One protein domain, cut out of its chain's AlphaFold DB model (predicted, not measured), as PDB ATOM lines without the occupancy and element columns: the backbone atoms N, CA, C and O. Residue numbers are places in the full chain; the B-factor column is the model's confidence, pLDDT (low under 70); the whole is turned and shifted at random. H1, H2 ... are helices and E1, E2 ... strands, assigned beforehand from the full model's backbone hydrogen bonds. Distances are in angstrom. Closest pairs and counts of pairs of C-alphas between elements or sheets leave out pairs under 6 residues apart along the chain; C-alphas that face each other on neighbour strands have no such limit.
ATOM      1  N   VAL A  98     142.796  99.583  49.173       93.81
ATOM      2  CA  VAL A  98     143.489 100.183  50.316       93.81
ATOM      3  C   VAL A  98     144.986  99.953  50.132       93.81
ATOM      4  O   VAL A  98     145.445  98.814  50.107       93.81
ATOM      5  N   LEU A  99     145.747 101.033  49.966       94.50
ATOM      6  CA  LEU A  99     147.207 100.985  49.962       94.50
ATOM      7  C   LEU A  99     147.712 100.789  51.386       94.50
ATOM      8  O   LEU A  99     147.237 101.455  52.297       94.50
ATOM      9  N   VAL A 100     148.703  99.932  51.572       95.88
ATOM     10  CA  VAL A 100     149.320  99.689  52.879       95.88
ATOM     11  C   VAL A 100     150.823  99.853  52.732       95.88
ATOM     12  O   VAL A 100     151.366  99.540  51.665       95.88
ATOM     13  N   SER A 101     151.504 100.372  53.758       94.44
ATOM     14  CA  SER A 101     152.970 100.410  53.760       94.44
ATOM     15  C   SER A 101     153.517  99.013  53.425       94.44
ATOM     16  O   SER A 101     153.188  98.050  54.117       94.44
ATOM     17  N   PRO A 102     154.339  98.869  52.370       89.88
ATOM     18  CA  PRO A 102     154.577  97.576  51.716       89.88
ATOM     19  C   PRO A 102     155.353  96.563  52.566       89.88
ATOM     20  O   PRO A 102     155.417  95.391  52.212       89.88
ATOM     21  N   LEU A 103     155.968  97.013  53.662       90.62
ATOM     22  CA  LEU A 103     156.723  96.185  54.602       90.62
ATOM     23  C   LEU A 103     156.134  96.250  56.019       90.62
ATOM     24  O   LEU A 103     156.853  96.031  56.993       90.62
ATOM     25  N   ALA A 104     154.841  96.557  56.156       93.31
ATOM     26  CA  ALA A 104     154.143  96.444  57.434       93.31
ATOM     27  C   ALA A 104     154.353  95.043  58.053       93.31
ATOM     28  O   ALA A 104     154.455  94.057  57.328       93.31
ATOM     29  N   GLU A 105     154.493  94.971  59.384       91.62
ATOM     30  CA  GLU A 105     154.903  93.771  60.155       91.62
ATOM     31  C   GLU A 105     156.314  93.216  59.832       91.62
ATOM     32  O   GLU A 105     156.761  92.231  60.425       91.62
ATOM     33  N   HIS A 106     157.044  93.802  58.882       90.94
ATOM     34  CA  HIS A 106     158.335  93.291  58.399       90.94
ATOM     35  C   HIS A 106     159.478  94.294  58.521       90.94
ATOM     36  O   HIS A 106     160.650  93.908  58.500       90.94
ATOM     37  N   ASP A 107     159.131  95.562  58.667       91.50
ATOM     38  CA  ASP A 107     160.032  96.661  58.928       91.50
ATOM     39  C   ASP A 107     159.851  97.157  60.371       91.50
ATOM     40  O   ASP A 107     158.777  97.662  60.701       91.50
ATOM     41  N   PRO A 108     160.883  97.056  61.229       90.00
ATOM     42  CA  PRO A 108     160.835  97.565  62.599       90.00
ATOM     43  C   PRO A 108     160.574  99.074  62.717       90.00
ATOM     44  O   PRO A 108     160.174  99.529  63.783       90.00
ATOM     45  N   ALA A 109     160.835  99.852  61.660       92.00
ATOM     46  CA  ALA A 109     160.548 101.285  61.621       92.00
ATOM     47  C   ALA A 109     159.114 101.600  61.159       92.00
ATOM     48  O   ALA A 109     158.694 102.755  61.231       92.00
ATOM     49  N   CYS A 110     158.368 100.604  60.673       95.06
ATOM     50  CA  CYS A 110     156.956 100.743  60.345       95.06
ATOM     51  C   CYS A 110     156.110 100.582  61.614       95.06
ATOM     52  O   CYS A 110     156.408  99.740  62.463       95.06
ATOM     53  N   HIS A 111     155.033 101.360  61.743       96.44
ATOM     54  CA  HIS A 111     154.138 101.256  62.892       96.44
ATOM     55  C   HIS A 111     153.574  99.822  63.016       96.44
ATOM     56  O   HIS A 111     153.029  99.300  62.034       96.44
ATOM     57  N   PRO A 112     153.661  99.169  64.191       95.25
ATOM     58  CA  PRO A 112     153.317  97.751  64.345       95.25
ATOM     59  C   PRO A 112     151.850  97.450  64.008       95.25
ATOM     60  O   PRO A 112     151.560  96.431  63.384       95.25
ATOM     61  N   ASP A 113     150.938  98.373  64.314       96.31
ATOM     62  CA  ASP A 113     149.502  98.185  64.065       96.31
ATOM     63  C   ASP A 113     149.066  98.484  62.621       96.31
ATOM     64  O   ASP A 113     147.882  98.427  62.307       96.31
ATOM     65  N   THR A 114     149.989  98.781  61.701       97.50
ATOM     66  CA  THR A 114     149.642  99.180  60.322       97.50
ATOM     67  C   THR A 114     148.722  98.183  59.619       97.50
ATOM     68  O   THR A 114     147.723  98.583  59.015       97.50
ATOM     69  N   LEU A 115     149.003  96.880  59.720       97.12
ATOM     70  CA  LEU A 115     148.140  95.856  59.124       97.12
ATOM     71  C   LEU A 115     146.829  95.663  59.899       97.12
ATOM     72  O   LEU A 115     145.792  95.431  59.277       97.12
ATOM     73  N   LEU A 116     146.834  95.819  61.227       97.00
ATOM     74  CA  LEU A 116     145.615  95.796  62.046       97.00
ATOM     75  C   LEU A 116     144.643  96.908  61.621       97.00
ATOM     76  O   LEU A 116     143.484  96.629  61.307       97.00
ATOM     77  N   VAL A 117     145.135  98.146  61.536       98.19
ATOM     78  CA  VAL A 117     144.350  99.318  61.119       98.19
ATOM     79  C   VAL A 117     143.858  99.168  59.685       98.19
ATOM     80  O   VAL A 117     142.697  99.453  59.397       98.19
ATOM     81  N   SER A 118     144.702  98.650  58.790       97.88
ATOM     82  CA  SER A 118     144.327  98.371  57.397       97.88
ATOM     83  C   SER A 118     143.176  97.374  57.292       97.88
ATOM     84  O   SER A 118     142.231  97.608  56.535       97.88
ATOM     85  N   ARG A 119     143.221  96.287  58.075       97.38
ATOM     86  CA  ARG A 119     142.155  95.273  58.137       97.38
ATOM     87  C   ARG A 119     140.851  95.884  58.634       97.38
ATOM     88  O   ARG A 119     139.822  95.719  57.983       97.38
ATOM     89  N   ARG A 120     140.892  96.627  59.746       97.69
ATOM     90  CA  ARG A 120     139.704  97.290  60.312       97.69
ATOM     91  C   ARG A 120     139.100  98.291  59.335       97.69
ATOM     92  O   ARG A 120     137.906  98.224  59.065       97.69
ATOM     93  N   LEU A 121     139.927  99.146  58.732       98.25
ATOM     94  CA  LEU A 121     139.466 100.088  57.717       98.25
ATOM     95  C   LEU A 121     138.814  99.362  56.535       98.25
ATOM     96  O   LEU A 121     137.722  99.740  56.119       98.25
ATOM     97  N   GLN A 122     139.441  98.311  56.000       97.25
ATOM     98  CA  GLN A 122     138.877  97.578  54.867       97.25
ATOM     99  C   GLN A 122     137.523  96.940  55.213       97.25
ATOM    100  O   GLN A 122     136.609  97.014  54.395       97.25
ATOM    101  N   VAL A 123     137.360  96.365  56.408       96.88
ATOM    102  CA  VAL A 123     136.072  95.807  56.859       96.88
ATOM    103  C   VAL A 123     134.971  96.870  56.827       96.88
ATOM    104  O   VAL A 123     133.934  96.647  56.197       96.88
ATOM    105  N   GLU A 124     135.217  98.040  57.417       97.38
ATOM    106  CA  GLU A 124     134.237  99.131  57.457       97.38
ATOM    107  C   GLU A 124     133.913  99.680  56.057       97.38
ATOM    108  O   GLU A 124     132.751  99.909  55.716       97.38
ATOM    109  N   LEU A 125     134.924  99.834  55.192       96.25
ATOM    110  CA  LEU A 125     134.726 100.279  53.808       96.25
ATOM    111  C   LEU A 125     133.894  99.277  52.995       96.25
ATOM    112  O   LEU A 125     133.051  99.671  52.184       96.25
ATOM    113  N   LEU A 126     134.115  97.974  53.187       94.88
ATOM    114  CA  LEU A 126     133.376  96.935  52.471       94.88
ATOM    115  C   LEU A 126     131.915  96.857  52.911       94.88
ATOM    116  O   LEU A 126     131.065  96.586  52.058       94.88
ATOM    117  N   ALA A 127     131.631  97.137  54.184       95.25
ATOM    118  CA  ALA A 127     130.284  97.168  54.749       95.25
ATOM    119  C   ALA A 127     129.467  98.413  54.348       95.25
ATOM    120  O   ALA A 127     128.261  98.460  54.590       95.25
ATOM    121  N   HIS A 128     130.089  99.425  53.728       94.88
ATOM    122  CA  HIS A 128     129.439 100.704  53.467       94.88
ATOM    123  C   HIS A 128     129.049 100.913  51.993       94.88
ATOM    124  O   HIS A 128     129.787 101.488  51.195       94.88
ATOM    125  N   ASP A 129     127.830 100.510  51.629       93.62
ATOM    126  CA  ASP A 129     127.371 100.510  50.229       93.62
ATOM    127  C   ASP A 129     127.295 101.886  49.558       93.62
ATOM    128  O   ASP A 129     127.456 101.985  48.342       93.62
ATOM    129  N   ARG A 130     127.113 102.982  50.311       91.94
ATOM    130  CA  ARG A 130     127.095 104.329  49.707       91.94
ATOM    131  C   ARG A 130     128.405 104.648  48.990       91.94
ATOM    132  O   ARG A 130     128.398 105.411  48.028       91.94
ATOM    133  N   LEU A 131     129.508 104.043  49.420       92.25
ATOM    134  CA  LEU A 131     130.815 104.264  48.820       92.25
ATOM    135  C   LEU A 131     130.886 103.798  47.353       92.25
ATOM    136  O   LEU A 131     131.822 104.176  46.656       92.25
ATOM    137  N   ASP A 132     129.885 103.069  46.841       90.06
ATOM    138  CA  ASP A 132     129.757 102.760  45.410       90.06
ATOM    139  C   ASP A 132     129.571 103.978  44.505       90.06
ATOM    140  O   ASP A 132     129.855 103.886  43.309       90.06
ATOM    141  N   SER A 133     129.115 105.116  45.040       88.88
ATOM    142  CA  SER A 133     129.015 106.356  44.262       88.88
ATOM    143  C   SER A 133     130.364 107.054  44.068       88.88
ATOM    144  O   SER A 133     130.467 107.963  43.238       88.88
ATOM    145  N   LEU A 134     131.407 106.650  44.804       88.00
ATOM    146  CA  LEU A 134     132.747 107.193  44.626       88.00
ATOM    147  C   LEU A 134     133.313 106.786  43.263       88.00
ATOM    148  O   LEU A 134     133.031 105.720  42.715       88.00
ATOM    149  N   SER A 135     134.166 107.644  42.700       82.88
ATOM    150  CA  SER A 135     134.815 107.320  41.429       82.88
ATOM    151  C   SER A 135     135.684 106.065  41.574       82.88
ATOM    152  O   SER A 135     136.369 105.905  42.578       82.88
ATOM    153  N   GLY A 136     135.790 105.237  40.530       78.25
ATOM    154  CA  GLY A 136     136.708 104.082  40.534       78.25
ATOM    155  C   GLY A 136     138.200 104.443  40.639       78.25
ATOM    156  O   GLY A 136     139.052 103.560  40.667       78.25
ATOM    157  N   LYS A 137     138.533 105.742  40.655       79.62
ATOM    158  CA  LYS A 137     139.876 106.245  40.958       79.62
ATOM    159  C   LYS A 137     140.049 106.571  42.439       79.62
ATOM    160  O   LYS A 137     141.200 106.704  42.843       79.62
ATOM    161  N   PHE A 138     138.975 106.746  43.209       87.75
ATOM    162  CA  PHE A 138     139.043 107.004  44.645       87.75
ATOM    163  C   PHE A 138     139.762 105.841  45.338       87.75
ATOM    164  O   PHE A 138     139.567 104.687  44.962       87.75
ATOM    165  N   GLY A 139     140.643 106.139  46.282       90.75
ATOM    166  CA  GLY A 139     141.382 105.115  47.008       90.75
ATOM    167  C   GLY A 139     141.751 105.558  48.409       90.75
ATOM    168  O   GLY A 139     141.813 106.755  48.702       90.75
ATOM    169  N   TRP A 140     142.047 104.568  49.239       95.25
ATOM    170  CA  TRP A 140     142.436 104.750  50.630       95.25
ATOM    171  C   TRP A 140     143.873 104.297  50.843       95.25
ATOM    172  O   TRP A 140     144.414 103.535  50.040       95.25
ATOM    173  N   GLY A 141     144.492 104.764  51.919       96.31
ATOM    174  CA  GLY A 141     145.807 104.305  52.334       96.31
ATOM    175  C   GLY A 141     145.937 104.205  53.847       96.31
ATOM    176  O   GLY A 141     145.286 104.951  54.575       96.31
ATOM    177  N   VAL A 142     146.808 103.314  54.300       97.94
ATOM    178  CA  VAL A 142     147.305 103.239  55.671       97.94
ATOM    179  C   VAL A 142     148.829 103.245  55.599       97.94
ATOM    180  O   VAL A 142     149.458 102.308  55.107       97.94
ATOM    181  N   ASP A 143     149.405 104.357  56.027       97.25
ATOM    182  CA  ASP A 143     150.821 104.666  55.952       97.25
ATOM    183  C   ASP A 143     151.442 104.562  57.344       97.25
ATOM    184  O   ASP A 143     151.355 105.478  58.161       97.25
ATOM    185  N   GLY A 144     152.058 103.414  57.602       96.94
ATOM    186  CA  GLY A 144     152.830 103.149  58.809       96.94
ATOM    187  C   GLY A 144     154.264 103.670  58.764       96.94
ATOM    188  O   GLY A 144     154.992 103.473  59.734       96.94
ATOM    189  N   GLY A 145     154.706 104.266  57.651       94.38
ATOM    190  CA  GLY A 145     156.108 104.611  57.424       94.38
ATOM    191  C   GLY A 145     157.023 103.398  57.233       94.38
ATOM    192  O   GLY A 145     156.596 102.348  56.739       94.38
ATOM    193  N   GLY A 146     158.288 103.566  57.630       92.69
ATOM    194  CA  GLY A 146     159.357 102.584  57.462       92.69
ATOM    195  C   GLY A 146     160.332 102.928  56.325       92.69
ATOM    196  O   GLY A 146     160.627 104.096  56.072       92.69
ATOM    197  N   PHE A 147     160.821 101.909  55.611       88.75
ATOM    198  CA  PHE A 147     161.683 102.004  54.426       88.75
ATOM    199  C   PHE A 147     161.073 102.877  53.335       88.75
ATOM    200  O   PHE A 147     161.790 103.547  52.594       88.75
ATOM    201  N   VAL A 148     159.745 102.835  53.221       90.12
ATOM    202  CA  VAL A 148     158.982 103.829  52.478       90.12
ATOM    203  C   VAL A 148     158.565 104.886  53.499       90.12
ATOM    204  O   VAL A 148     157.794 104.564  54.403       90.12
ATOM    205  N   PRO A 149     159.103 106.115  53.410       92.00
ATOM    206  CA  PRO A 149     158.905 107.106  54.453       92.00
ATOM    207  C   PRO A 149     157.435 107.533  54.536       92.00
ATOM    208  O   PRO A 149     156.744 107.548  53.506       92.00
ATOM    209  N   PRO A 150     156.971 107.957  55.728       92.12
ATOM    210  CA  PRO A 150     155.658 108.556  55.874       92.12
ATOM    211  C   PRO A 150     155.452 109.670  54.849       92.12
ATOM    212  O   PRO A 150     156.329 110.497  54.599       92.12
ATOM    213  N   GLY A 151     154.274 109.692  54.246       90.50
ATOM    214  CA  GLY A 151     153.911 110.659  53.227       90.50
ATOM    215  C   GLY A 151     153.941 110.091  51.810       90.50
ATOM    216  O   GLY A 151     153.179 110.574  50.967       90.50
ATOM    217  N   ALA A 152     154.781 109.081  51.558       90.38
ATOM    218  CA  ALA A 152     155.044 108.542  50.224       90.38
ATOM    219  C   ALA A 152     153.875 107.740  49.637       90.38
ATOM    220  O   ALA A 152     153.746 107.647  48.414       90.38
ATOM    221  N   LEU A 153     153.002 107.188  50.484       89.62
ATOM    222  CA  LEU A 153     151.762 106.571  50.025       89.62
ATOM    223  C   LEU A 153     150.776 107.657  49.586       89.62
ATOM    224  O   LEU A 153     150.432 108.563  50.349       89.62
ATOM    225  N   PHE A 154     150.295 107.543  48.346       84.88
ATOM    226  CA  PHE A 154     149.374 108.509  47.753       84.88
ATOM    227  C   PHE A 154     148.004 107.889  47.460       84.88
ATOM    228  O   PHE A 154     147.834 107.107  46.518       84.88
ATOM    229  N   ALA A 155     147.007 108.305  48.237       91.25
ATOM    230  CA  ALA A 155     145.595 107.983  48.052       91.25
ATOM    231  C   ALA A 155     144.730 109.241  48.262       91.25
ATOM    232  O   ALA A 155     145.258 110.325  48.498       91.25
ATOM    233  N   ASP A 156     143.408 109.129  48.122       92.06
ATOM    234  CA  ASP A 156     142.499 110.257  48.368       92.06
ATOM    235  C   ASP A 156     142.392 110.571  49.861       92.06
ATOM    236  O   ASP A 156     142.406 111.739  50.243       92.06
ATOM    237  N   ILE A 157     142.331 109.521  50.684       94.94
ATOM    238  CA  ILE A 157     142.361 109.601  52.142       94.94
ATOM    239  C   ILE A 157     143.399 108.600  52.647       94.94
ATOM    240  O   ILE A 157     143.342 107.423  52.291       94.94
ATOM    241  N   VAL A 158     144.342 109.052  53.469       96.69
ATOM    242  CA  VAL A 158     145.385 108.202  54.056       96.69
ATOM    243  C   VAL A 158     145.356 108.334  55.576       96.69
ATOM    244  O   VAL A 158     145.452 109.444  56.090       96.69
ATOM    245  N   LEU A 159     145.249 107.213  56.290       98.00
ATOM    246  CA  LEU A 159     145.609 107.135  57.707       98.00
ATOM    247  C   LEU A 159     147.125 107.087  57.801       98.00
ATOM    248  O   LEU A 159     147.732 106.154  57.290       98.00
ATOM    249  N   GLN A 160     147.738 108.086  58.418       97.56
ATOM    250  CA  GLN A 160     149.178 108.144  58.615       97.56
ATOM    251  C   GLN A 160     149.501 107.935  60.090       97.56
ATOM    252  O   GLN A 160     148.965 108.647  60.943       97.56
ATOM    253  N   ALA A 161     150.384 106.983  60.373       97.38
ATOM    254  CA  ALA A 161     150.879 106.735  61.714       97.38
ATOM    255  C   ALA A 161     151.663 107.947  62.237       97.38
ATOM    256  O   ALA A 161     152.430 108.587  61.515       97.38
ATOM    257  N   GLN A 162     151.452 108.246  63.510       95.50
ATOM    258  CA  GLN A 162     152.104 109.290  64.291       95.50
ATOM    259  C   GLN A 162     152.561 108.676  65.621       95.50
ATOM    260  O   GLN A 162     152.219 107.534  65.921       95.50
ATOM    261  N   GLN A 163     153.336 109.412  66.426       89.56
ATOM    262  CA  GLN A 163     153.885 108.880  67.686       89.56
ATOM    263  C   GLN A 163     152.813 108.300  68.625       89.56
ATOM    264  O   GLN A 163     153.046 107.254  69.220       89.56
ATOM    265  N   ASP A 164     151.646 108.948  68.702       89.56
ATOM    266  CA  ASP A 164     150.585 108.618  69.663       89.56
ATOM    267  C   ASP A 164     149.260 108.193  68.995       89.56
ATOM    268  O   ASP A 164     148.197 108.278  69.611       89.56
ATOM    269  N   GLY A 165     149.283 107.781  67.723       96.38
ATOM    270  CA  GLY A 165     148.074 107.347  67.016       96.38
ATOM    271  C   GLY A 165     148.103 107.619  65.517       96.38
ATOM    272  O   GLY A 165     149.127 107.451  64.857       96.38
ATOM    273  N   TRP A 166     146.966 108.042  64.969       98.25
ATOM    274  CA  TRP A 166     146.747 108.168  63.530       98.25
ATOM    275  C   TRP A 166     146.214 109.550  63.156       98.25
ATOM    276  O   TRP A 166     145.206 110.007  63.692       98.25
ATOM    277  N   ALA A 167     146.862 110.202  62.197       97.44
ATOM    278  CA  ALA A 167     146.343 111.405  61.552       97.44
ATOM    279  C   ALA A 167     145.704 111.051  60.204       97.44
ATOM    280  O   ALA A 167     146.137 110.124  59.518       97.44
ATOM    281  N   VAL A 168     144.694 111.811  59.782       97.06
ATOM    282  CA  VAL A 168     144.105 111.682  58.446       97.06
ATOM    283  C   VAL A 168     144.744 112.701  57.514       97.06
ATOM    284  O   VAL A 168     144.672 113.906  57.743       97.06
ATOM    285  N   ARG A 169     145.332 112.216  56.421       95.06
ATOM    286  CA  ARG A 169     145.772 113.031  55.286       95.06
ATOM    287  C   ARG A 169     144.709 113.001  54.203       95.06
ATOM    288  O   ARG A 169     144.293 111.928  53.766       95.06
ATOM    289  N   CYS A 170     144.283 114.173  53.755       93.25
ATOM    290  CA  CYS A 170     143.281 114.322  52.708       93.25
ATOM    291  C   CYS A 170     143.545 115.615  51.930       93.25
ATOM    292  O   CYS A 170     143.509 116.708  52.495       93.25
ATOM    293  N   GLY A 171     143.847 115.493  50.633       87.75
ATOM    294  CA  GLY A 171     144.327 116.628  49.836       87.75
ATOM    295  C   GLY A 171     145.609 117.236  50.419       87.75
ATOM    296  O   GLY A 171     146.519 116.507  50.817       87.75
ATOM    297  N   GLY A 172     145.682 118.567  50.485       90.12
ATOM    298  CA  GLY A 172     146.808 119.287  51.089       90.12
ATOM    299  C   GLY A 172     146.799 119.365  52.622       90.12
ATOM    300  O   GLY A 172     147.582 120.139  53.168       90.12
ATOM    301  N   LEU A 173     145.926 118.630  53.322       93.31
ATOM    302  CA  LEU A 173     145.718 118.765  54.769       93.31
ATOM    303  C   LEU A 173     146.008 117.471  55.538       93.31
ATOM    304  O   LEU A 173     145.675 116.378  55.078       93.31
ATOM    305  N   THR A 174     146.569 117.625  56.737       95.19
ATOM    306  CA  THR A 174     146.783 116.572  57.741       95.19
ATOM    307  C   THR A 174     146.110 116.983  59.050       95.19
ATOM    308  O   THR A 174     146.296 118.114  59.495       95.19
ATOM    309  N   THR A 175     145.294 116.113  59.645       96.62
ATOM    310  CA  THR A 175     144.470 116.429  60.831       96.62
ATOM    311  C   THR A 175     145.229 116.319  62.157       96.62
ATOM    312  O   THR A 175     146.394 115.923  62.182       96.62
ATOM    313  N   GLU A 176     144.556 116.605  63.281       96.31
ATOM    314  CA  GLU A 176     144.997 116.099  64.586       96.31
ATOM    315  C   GLU A 176     145.174 114.570  64.601       96.31
ATOM    316  O   GLU A 176     144.554 113.847  63.813       96.31
ATOM    317  N   VAL A 177     146.010 114.103  65.534       97.38
ATOM    318  CA  VAL A 177     146.194 112.683  65.852       97.38
ATOM    319  C   VAL A 177     144.993 112.189  66.652       97.38
ATOM    320  O   VAL A 177     144.562 112.842  67.603       97.38
ATOM    321  N   LEU A 178     144.468 111.038  66.253       97.75
ATOM    322  CA  LEU A 178     143.369 110.335  66.900       97.75
ATOM    323  C   LEU A 178     143.823 108.930  67.301       97.75
ATOM    324  O   LEU A 178     144.770 108.389  66.725       97.75
ATOM    325  N   ASP A 179     143.118 108.318  68.249       97.62
ATOM    326  CA  ASP A 179     143.236 106.877  68.450       97.62
ATOM    327  C   ASP A 179     142.762 106.109  67.204       97.62
ATOM    328  O   ASP A 179     142.077 106.639  66.325       97.62
ATOM    329  N   GLU A 180     143.158 104.842  67.126       97.06
ATOM    330  CA  GLU A 180     142.885 103.975  65.983       97.06
ATOM    331  C   GLU A 180     141.393 103.872  65.635       97.06
ATOM    332  O   GLU A 180     141.021 103.987  64.465       97.06
ATOM    333  N   GLU A 181     140.540 103.648  66.635       97.50
ATOM    334  CA  GLU A 181     139.114 103.411  66.419       97.50
ATOM    335  C   GLU A 181     138.453 104.663  65.839       97.50
ATOM    336  O   GLU A 181     137.783 104.609  64.800       97.50
ATOM    337  N   LEU A 182     138.701 105.813  66.465       97.88
ATOM    338  CA  LEU A 182     138.149 107.079  66.019       97.88
ATOM    339  C   LEU A 182     138.720 107.492  64.656       97.88
ATOM    340  O   LEU A 182     137.982 108.030  63.828       97.88
ATOM    341  N   ALA A 183     139.996 107.219  64.380       98.06
ATOM    342  CA  ALA A 183     140.606 107.510  63.087       98.06
ATOM    343  C   ALA A 183     139.943 106.716  61.948       98.06
ATOM    344  O   ALA A 183     139.572 107.302  60.925       98.06
ATOM    345  N   VAL A 184     139.715 105.409  62.138       98.38
ATOM    346  CA  VAL A 184     138.996 104.567  61.165       98.38
ATOM    347  C   VAL A 184     137.572 105.083  60.957       98.38
ATOM    348  O   VAL A 184     137.170 105.325  59.814       98.38
ATOM    349  N   GLN A 185     136.832 105.350  62.040       98.19
ATOM    350  CA  GLN A 185     135.478 105.912  61.959       98.19
ATOM    351  C   GLN A 185     135.450 107.236  61.180       98.19
ATOM    352  O   GLN A 185     134.564 107.466  60.352       98.19
ATOM    353  N   ARG A 186     136.434 108.116  61.403       97.75
ATOM    354  CA  ARG A 186     136.538 109.407  60.709       97.75
ATOM    355  C   ARG A 186     136.838 109.253  59.224       97.75
ATOM    356  O   ARG A 186     136.261 109.993  58.431       97.75
ATOM    357  N   VAL A 187     137.678 108.298  58.827       97.50
ATOM    358  CA  VAL A 187     137.939 108.020  57.405       97.50
ATOM    359  C   VAL A 187     136.693 107.504  56.698       97.50
ATOM    360  O   VAL A 187     136.393 107.959  55.591       97.50
ATOM    361  N   VAL A 188     135.933 106.612  57.330       97.44
ATOM    362  CA  VAL A 188     134.674 106.096  56.773       97.44
ATOM    363  C   VAL A 188     133.647 107.224  56.643       97.44
ATOM    364  O   VAL A 188     133.081 107.418  55.566       97.44
ATOM    365  N   ALA A 189     133.477 108.044  57.687       97.31
ATOM    366  CA  ALA A 189     132.580 109.200  57.661       97.31
ATOM    367  C   ALA A 189     132.983 110.233  56.594       97.31
ATOM    368  O   ALA A 189     132.127 110.772  55.891       97.31
ATOM    369  N   LEU A 190     134.282 110.498  56.440       95.75
ATOM    370  CA  LEU A 190     134.804 111.394  55.408       95.75
ATOM    371  C   LEU A 190     134.544 110.837  54.005       95.75
ATOM    372  O   LEU A 190     134.142 111.579  53.111       95.75
ATOM    373  N   SER A 191     134.706 109.526  53.828       94.69
ATOM    374  CA  SER A 191     134.412 108.832  52.571       94.69
ATOM    375  C   SER A 191     132.926 108.925  52.204       94.69
ATOM    376  O   SER A 191     132.608 109.267  51.066       94.69
ATOM    377  N   ASP A 192     132.011 108.717  53.161       94.62
ATOM    378  CA  ASP A 192     130.562 108.924  52.974       94.62
ATOM    379  C   ASP A 192     130.243 110.384  52.624       94.62
ATOM    380  O   ASP A 192     129.424 110.663  51.745       94.62
ATOM    381  N   ALA A 193     130.928 111.335  53.265       93.69
ATOM    382  CA  ALA A 193     130.751 112.754  52.990       93.69
ATOM    383  C   ALA A 193     131.167 113.115  51.551       93.69
ATOM    384  O   ALA A 193     130.425 113.839  50.886       93.69
ATOM    385  N   PHE A 194     132.278 112.566  51.040       91.94
ATOM    386  CA  PHE A 194     132.661 112.688  49.625       91.94
ATOM    387  C   PHE A 194     131.672 111.980  48.693       91.94
ATOM    388  O   PHE A 194     131.298 112.535  47.663       91.94
ATOM    389  N   ALA A 195     131.181 110.797  49.066       91.25
ATOM    390  CA  ALA A 195     130.213 110.030  48.280       91.25
ATOM    391  C   ALA A 195     128.881 110.783  48.060       91.25
ATOM    392  O   ALA A 195     128.161 110.521  47.093       91.25
ATOM    393  N   ARG A 196     128.561 111.744  48.940       91.12
ATOM    394  CA  ARG A 196     127.404 112.655  48.831       91.12
ATOM    395  C   ARG A 196     127.674 113.921  48.014       91.12
ATOM    396  O   ARG A 196     126.757 114.720  47.845       91.12
ATOM    397  N   GLN A 197     128.899 114.129  47.541       85.94
ATOM    398  CA  GLN A 197     129.329 115.314  46.797       85.94
ATOM    399  C   GLN A 197     129.782 114.907  45.385       85.94
ATOM    400  O   GLN A 197     130.982 114.810  45.128       85.94
ATOM    401  N   PRO A 198     128.851 114.665  44.444       73.50
ATOM    402  CA  PRO A 198     129.182 114.124  43.119       73.50
ATOM    403  C   PRO A 198     130.108 115.037  42.293       73.50
ATOM    404  O   PRO A 198     130.838 114.555  41.421       73.50
ATOM    405  N   ASP A 199     130.121 116.338  42.595       76.75
ATOM    406  CA  ASP A 199     130.975 117.328  41.933       76.75
ATOM    407  C   ASP A 199     132.430 117.287  42.429       76.75
ATOM    408  O   ASP A 199     133.354 117.684  41.714       76.75
ATOM    409  N   ILE A 200     132.673 116.744  43.628       73.06
ATOM    410  CA  ILE A 200     134.008 116.630  44.221       73.06
ATOM    411  C   ILE A 200     134.531 115.217  43.981       73.06
ATOM    412  O   ILE A 200     134.419 114.317  44.806       73.06
ATOM    413  N   ARG A 201     135.143 115.018  42.813       68.50
ATOM    414  CA  ARG A 201     135.632 113.689  42.409       68.50
ATOM    415  C   ARG A 201     136.893 113.234  43.154       68.50
ATOM    416  O   ARG A 201     137.164 112.035  43.188       68.50
ATOM    417  N   ARG A 202     137.709 114.178  43.643       72.44
ATOM    418  CA  ARG A 202     139.037 113.950  44.245       72.44
ATOM    419  C   ARG A 202     139.340 115.052  45.276       72.44
ATOM    420  O   ARG A 202     139.263 116.220  44.890       72.44
ATOM    421  N   PRO A 203     139.762 114.729  46.511       71.75
ATOM    422  CA  PRO A 203     140.105 115.736  47.523       71.75
ATOM    423  C   PRO A 203     141.276 116.637  47.108       71.75
ATOM    424  O   PRO A 203     141.217 117.852  47.252       71.75
ATOM    425  N   ALA A 204     142.299 116.050  46.476       66.44
ATOM    426  CA  ALA A 204     143.528 116.735  46.056       66.44
ATOM    427  C   ALA A 204     143.344 117.849  45.004       66.44
ATOM    428  O   ALA A 204     144.305 118.527  44.664       66.44
ATOM    429  N   HIS A 205     142.143 118.017  44.443       70.62
ATOM    430  CA  HIS A 205     141.858 119.065  43.458       70.62
ATOM    431  C   HIS A 205     140.972 120.187  44.021       70.62
ATOM    432  O   HIS A 205     140.611 121.095  43.273       70.62
ATOM    433  N   ASN A 206     140.575 120.123  45.300       78.56
ATOM    434  CA  ASN A 206     139.710 121.123  45.922       78.56
ATOM    435  C   ASN A 206     139.930 121.194  47.447       78.56
ATOM    436  O   ASN A 206     139.176 120.612  48.232       78.56
ATOM    437  N   ASP A 207     140.961 121.928  47.869       75.88
ATOM    438  CA  ASP A 207     141.332 122.050  49.287       75.88
ATOM    439  C   ASP A 207     140.238 122.721  50.132       75.88
ATOM    440  O   ASP A 207     139.976 122.298  51.258       75.88
ATOM    441  N   GLY A 208     139.542 123.726  49.584       80.88
ATOM    442  CA  GLY A 208     138.461 124.423  50.288       80.88
ATOM    443  C   GLY A 208     137.291 123.497  50.622       80.88
ATOM    444  O   GLY A 208     136.803 123.486  51.755       80.88
ATOM    445  N   ALA A 209     136.877 122.666  49.665       83.44
ATOM    446  CA  ALA A 209     135.821 121.694  49.906       83.44
ATOM    447  C   ALA A 209     136.285 120.543  50.812       83.44
ATOM    448  O   ALA A 209     135.525 120.093  51.669       83.44
ATOM    449  N   THR A 210     137.543 120.114  50.684       87.44
ATOM    450  CA  THR A 210     138.145 119.109  51.571       87.44
ATOM    451  C   THR A 210     138.122 119.570  53.026       87.44
ATOM    452  O   THR A 210     137.667 118.830  53.897       87.44
ATOM    453  N   LYS A 211     138.516 120.820  53.289       90.62
ATOM    454  CA  LYS A 211     138.469 121.433  54.621       90.62
ATOM    455  C   LYS A 211     137.058 121.418  55.221       90.62
ATOM    456  O   LYS A 211     136.876 120.961  56.346       90.62
ATOM    457  N   ALA A 212     136.058 121.863  54.459       91.31
ATOM    458  CA  ALA A 212     134.669 121.884  54.922       91.31
ATOM    459  C   ALA A 212     134.139 120.475  55.254       91.31
ATOM    460  O   ALA A 212     133.391 120.296  56.216       91.31
ATOM    461  N   LEU A 213     134.538 119.458  54.481       93.12
ATOM    462  CA  LEU A 213     134.164 118.068  54.747       93.12
ATOM    463  C   LEU A 213     134.865 117.512  55.992       93.12
ATOM    464  O   LEU A 213     134.205 116.847  56.785       93.12
ATOM    465  N   LEU A 214     136.149 117.826  56.204       94.62
ATOM    466  CA  LEU A 214     136.883 117.459  57.421       94.62
ATOM    467  C   LEU A 214     136.202 118.024  58.679       94.62
ATOM    468  O   LEU A 214     135.934 117.288  59.629       94.62
ATOM    469  N   GLU A 215     135.844 119.308  58.665       95.12
ATOM    470  CA  GLU A 215     135.135 119.951  59.780       95.12
ATOM    471  C   GLU A 215     133.758 119.322  60.025       95.12
ATOM    472  O   GLU A 215     133.370 119.084  61.173       95.12
ATOM    473  N   LYS A 216     133.030 118.997  58.949       94.62
ATOM    474  CA  LYS A 216     131.712 118.356  59.021       94.62
ATOM    475  C   LYS A 216     131.761 116.979  59.679       94.62
ATOM    476  O   LYS A 216     130.821 116.620  60.383       94.62
ATOM    477  N   VAL A 217     132.832 116.214  59.459       95.75
ATOM    478  CA  VAL A 217     133.004 114.891  60.081       95.75
ATOM    479  C   VAL A 217     133.662 114.955  61.458       95.75
ATOM    480  O   VAL A 217     133.852 113.918  62.084       95.75
ATOM    481  N   GLY A 218     133.944 116.158  61.965       95.19
ATOM    482  CA  GLY A 218     134.317 116.387  63.357       95.19
ATOM    483  C   GLY A 218     135.793 116.679  63.608       95.19
ATOM    484  O   GLY A 218     136.156 116.782  64.778       95.19
ATOM    485  N   PHE A 219     136.624 116.843  62.572       95.81
ATOM    486  CA  PHE A 219     137.996 117.327  62.748       95.81
ATOM    487  C   PHE A 219     138.010 118.803  63.131       95.81
ATOM    488  O   PHE A 219     137.201 119.594  62.635       95.81
ATOM    489  N   ARG A 220     138.929 119.184  64.020       92.25
ATOM    490  CA  ARG A 220     139.003 120.560  64.543       92.25
ATOM    491  C   ARG A 220     140.337 121.242  64.284       92.25
ATOM    492  O   ARG A 220     140.393 122.469  64.333       92.25
ATOM    493  N   LYS A 221     141.394 120.480  64.023       93.56
ATOM    494  CA  LYS A 221     142.740 120.977  63.767       93.56
ATOM    495  C   LYS A 221     143.284 120.307  62.510       93.56
ATOM    496  O   LYS A 221     143.131 119.118  62.262       93.56
ATOM    497  N   TYR A 222     143.937 121.088  61.678       92.62
ATOM    498  CA  TYR A 222     144.625 120.551  60.519       92.62
ATOM    499  C   TYR A 222     145.752 121.491  60.148       92.62
ATOM    500  O   TYR A 222     145.654 122.711  60.305       92.62
ATOM    501  N   LEU A 223     146.827 120.897  59.666       93.19
ATOM    502  CA  LEU A 223     148.007 121.581  59.181       93.19
ATOM    503  C   LEU A 223     148.195 121.246  57.700       93.19
ATOM    504  O   LEU A 223     147.696 120.214  57.234       93.19
ATOM    505  N   PRO A 224     148.895 122.104  56.943       92.00
ATOM    506  CA  PRO A 224     149.367 121.735  55.620       92.00
ATOM    507  C   PRO A 224     150.154 120.424  55.684       92.00
ATOM    508  O   PRO A 224     151.015 120.255  56.545       92.00
ATOM    509  N   THR A 225     149.847 119.499  54.780       89.94
ATOM    510  CA  THR A 225     150.569 118.232  54.660       89.94
ATOM    511  C   THR A 225     152.032 118.495  54.331       89.94
ATOM    512  O   THR A 225     152.340 119.215  53.377       89.94
TER     513      THR A 225
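AT A GLANCE: This is residues 98 to 225 of the 258 residues of the protein "Cobalamin biosynthesis protein CobG" of Gluconobacter japonicus (UniProt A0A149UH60). One strongly twisted sheet of six strands is covered on one face by a layer of three helices, H1, H3 and H4, which run along the strands, while no named helix lies on the other face. H3 is in the middle of this layer, and the short H2, off the sheet, packs on residues 191 to 195 of H3. The printed part has 128 residues, with four named helices and six named strands in the order E1 H1 H2 E2 E3 E4 E5 H3 H4 E6, class mixed. The mixed sheet has the order E1 E2 E3 E4 E5 E6. The whole is compact, with a radius of gyration of the C-alphas of 13.5 A and spans of 41 by 29 by 23 A.

HOW THE PARTS SIT: Edge strand E1, residues 98 to 100, is parallel to E2, residues 140 to 143, with N 99 and O 140 within hydrogen-bond range at 2.8 A. E2 is parallel to E3, residues 157 to 162, with N 141 and O 157 at 2.9 A. E3, E4, residues 165 to 170, and E5, residues 173 to 178, form a meander, each strand the antiparallel neighbour of the one before, and two hairpins; N 160 and O 167 are at 2.8 A, N 175 and O 168 at 3.0 A. Edge strand E6, residues 222 to 224, is antiparallel to E5, with N 223 and O 174 at 2.8 A. H3, residues 180 to 195, is the hub, over E3 and E4 at a height over the sheet of 9.5 A. On the same face, H1, residues 114 to 127, lies over E2 at 9.0 A. H4, residues 207 to 216, lies over E5 at 8.9 A, on a local plane only just fitted, with 6 C-alphas. H1 touches H3 at a steep tilt of 40 degrees, the same way; the closest C-alphas, of Leu 121 and Val 184, are 5.7 A apart. H4 touches residues 190 to 194 of H3 at a steep tilt of 59 degrees, opposite ways, closest at the C-alphas of Ala 193 and Leu 213, 6.6 A. H2, residues 129 to 133, touches H3, closest at the C-alphas of Ser 133 and Ala 195, 5.6 A. E1, H1, H2 and E2 make a strand-helix-strand unit, two parallel neighbour strands with helices between, with a left-handed crossover. In H1, H3 and H4 every O i to N i+4 pair is within hydrogen-bond range; H2 has 0 of 1, but 2 of 2 O i to N i+3 pairs.

IN THESE COORDINATES: E1 begins at C-alpha 98, (143.489, 100.183, 50.316), and E6 ends at C-alpha 224, (149.367, 121.735, 55.620). H3 measures 22.6 A, H1 20.2 A and E4 16.6 A.

THE WHOLE: The two farthest C-alphas, of Pro 108 and Asp 199, are 41.3 A apart. The printed part has no cut. The links E1 to H1, E2 to E3 and H3 to H4 are long. Residues 201 and 204 have pLDDT under 70.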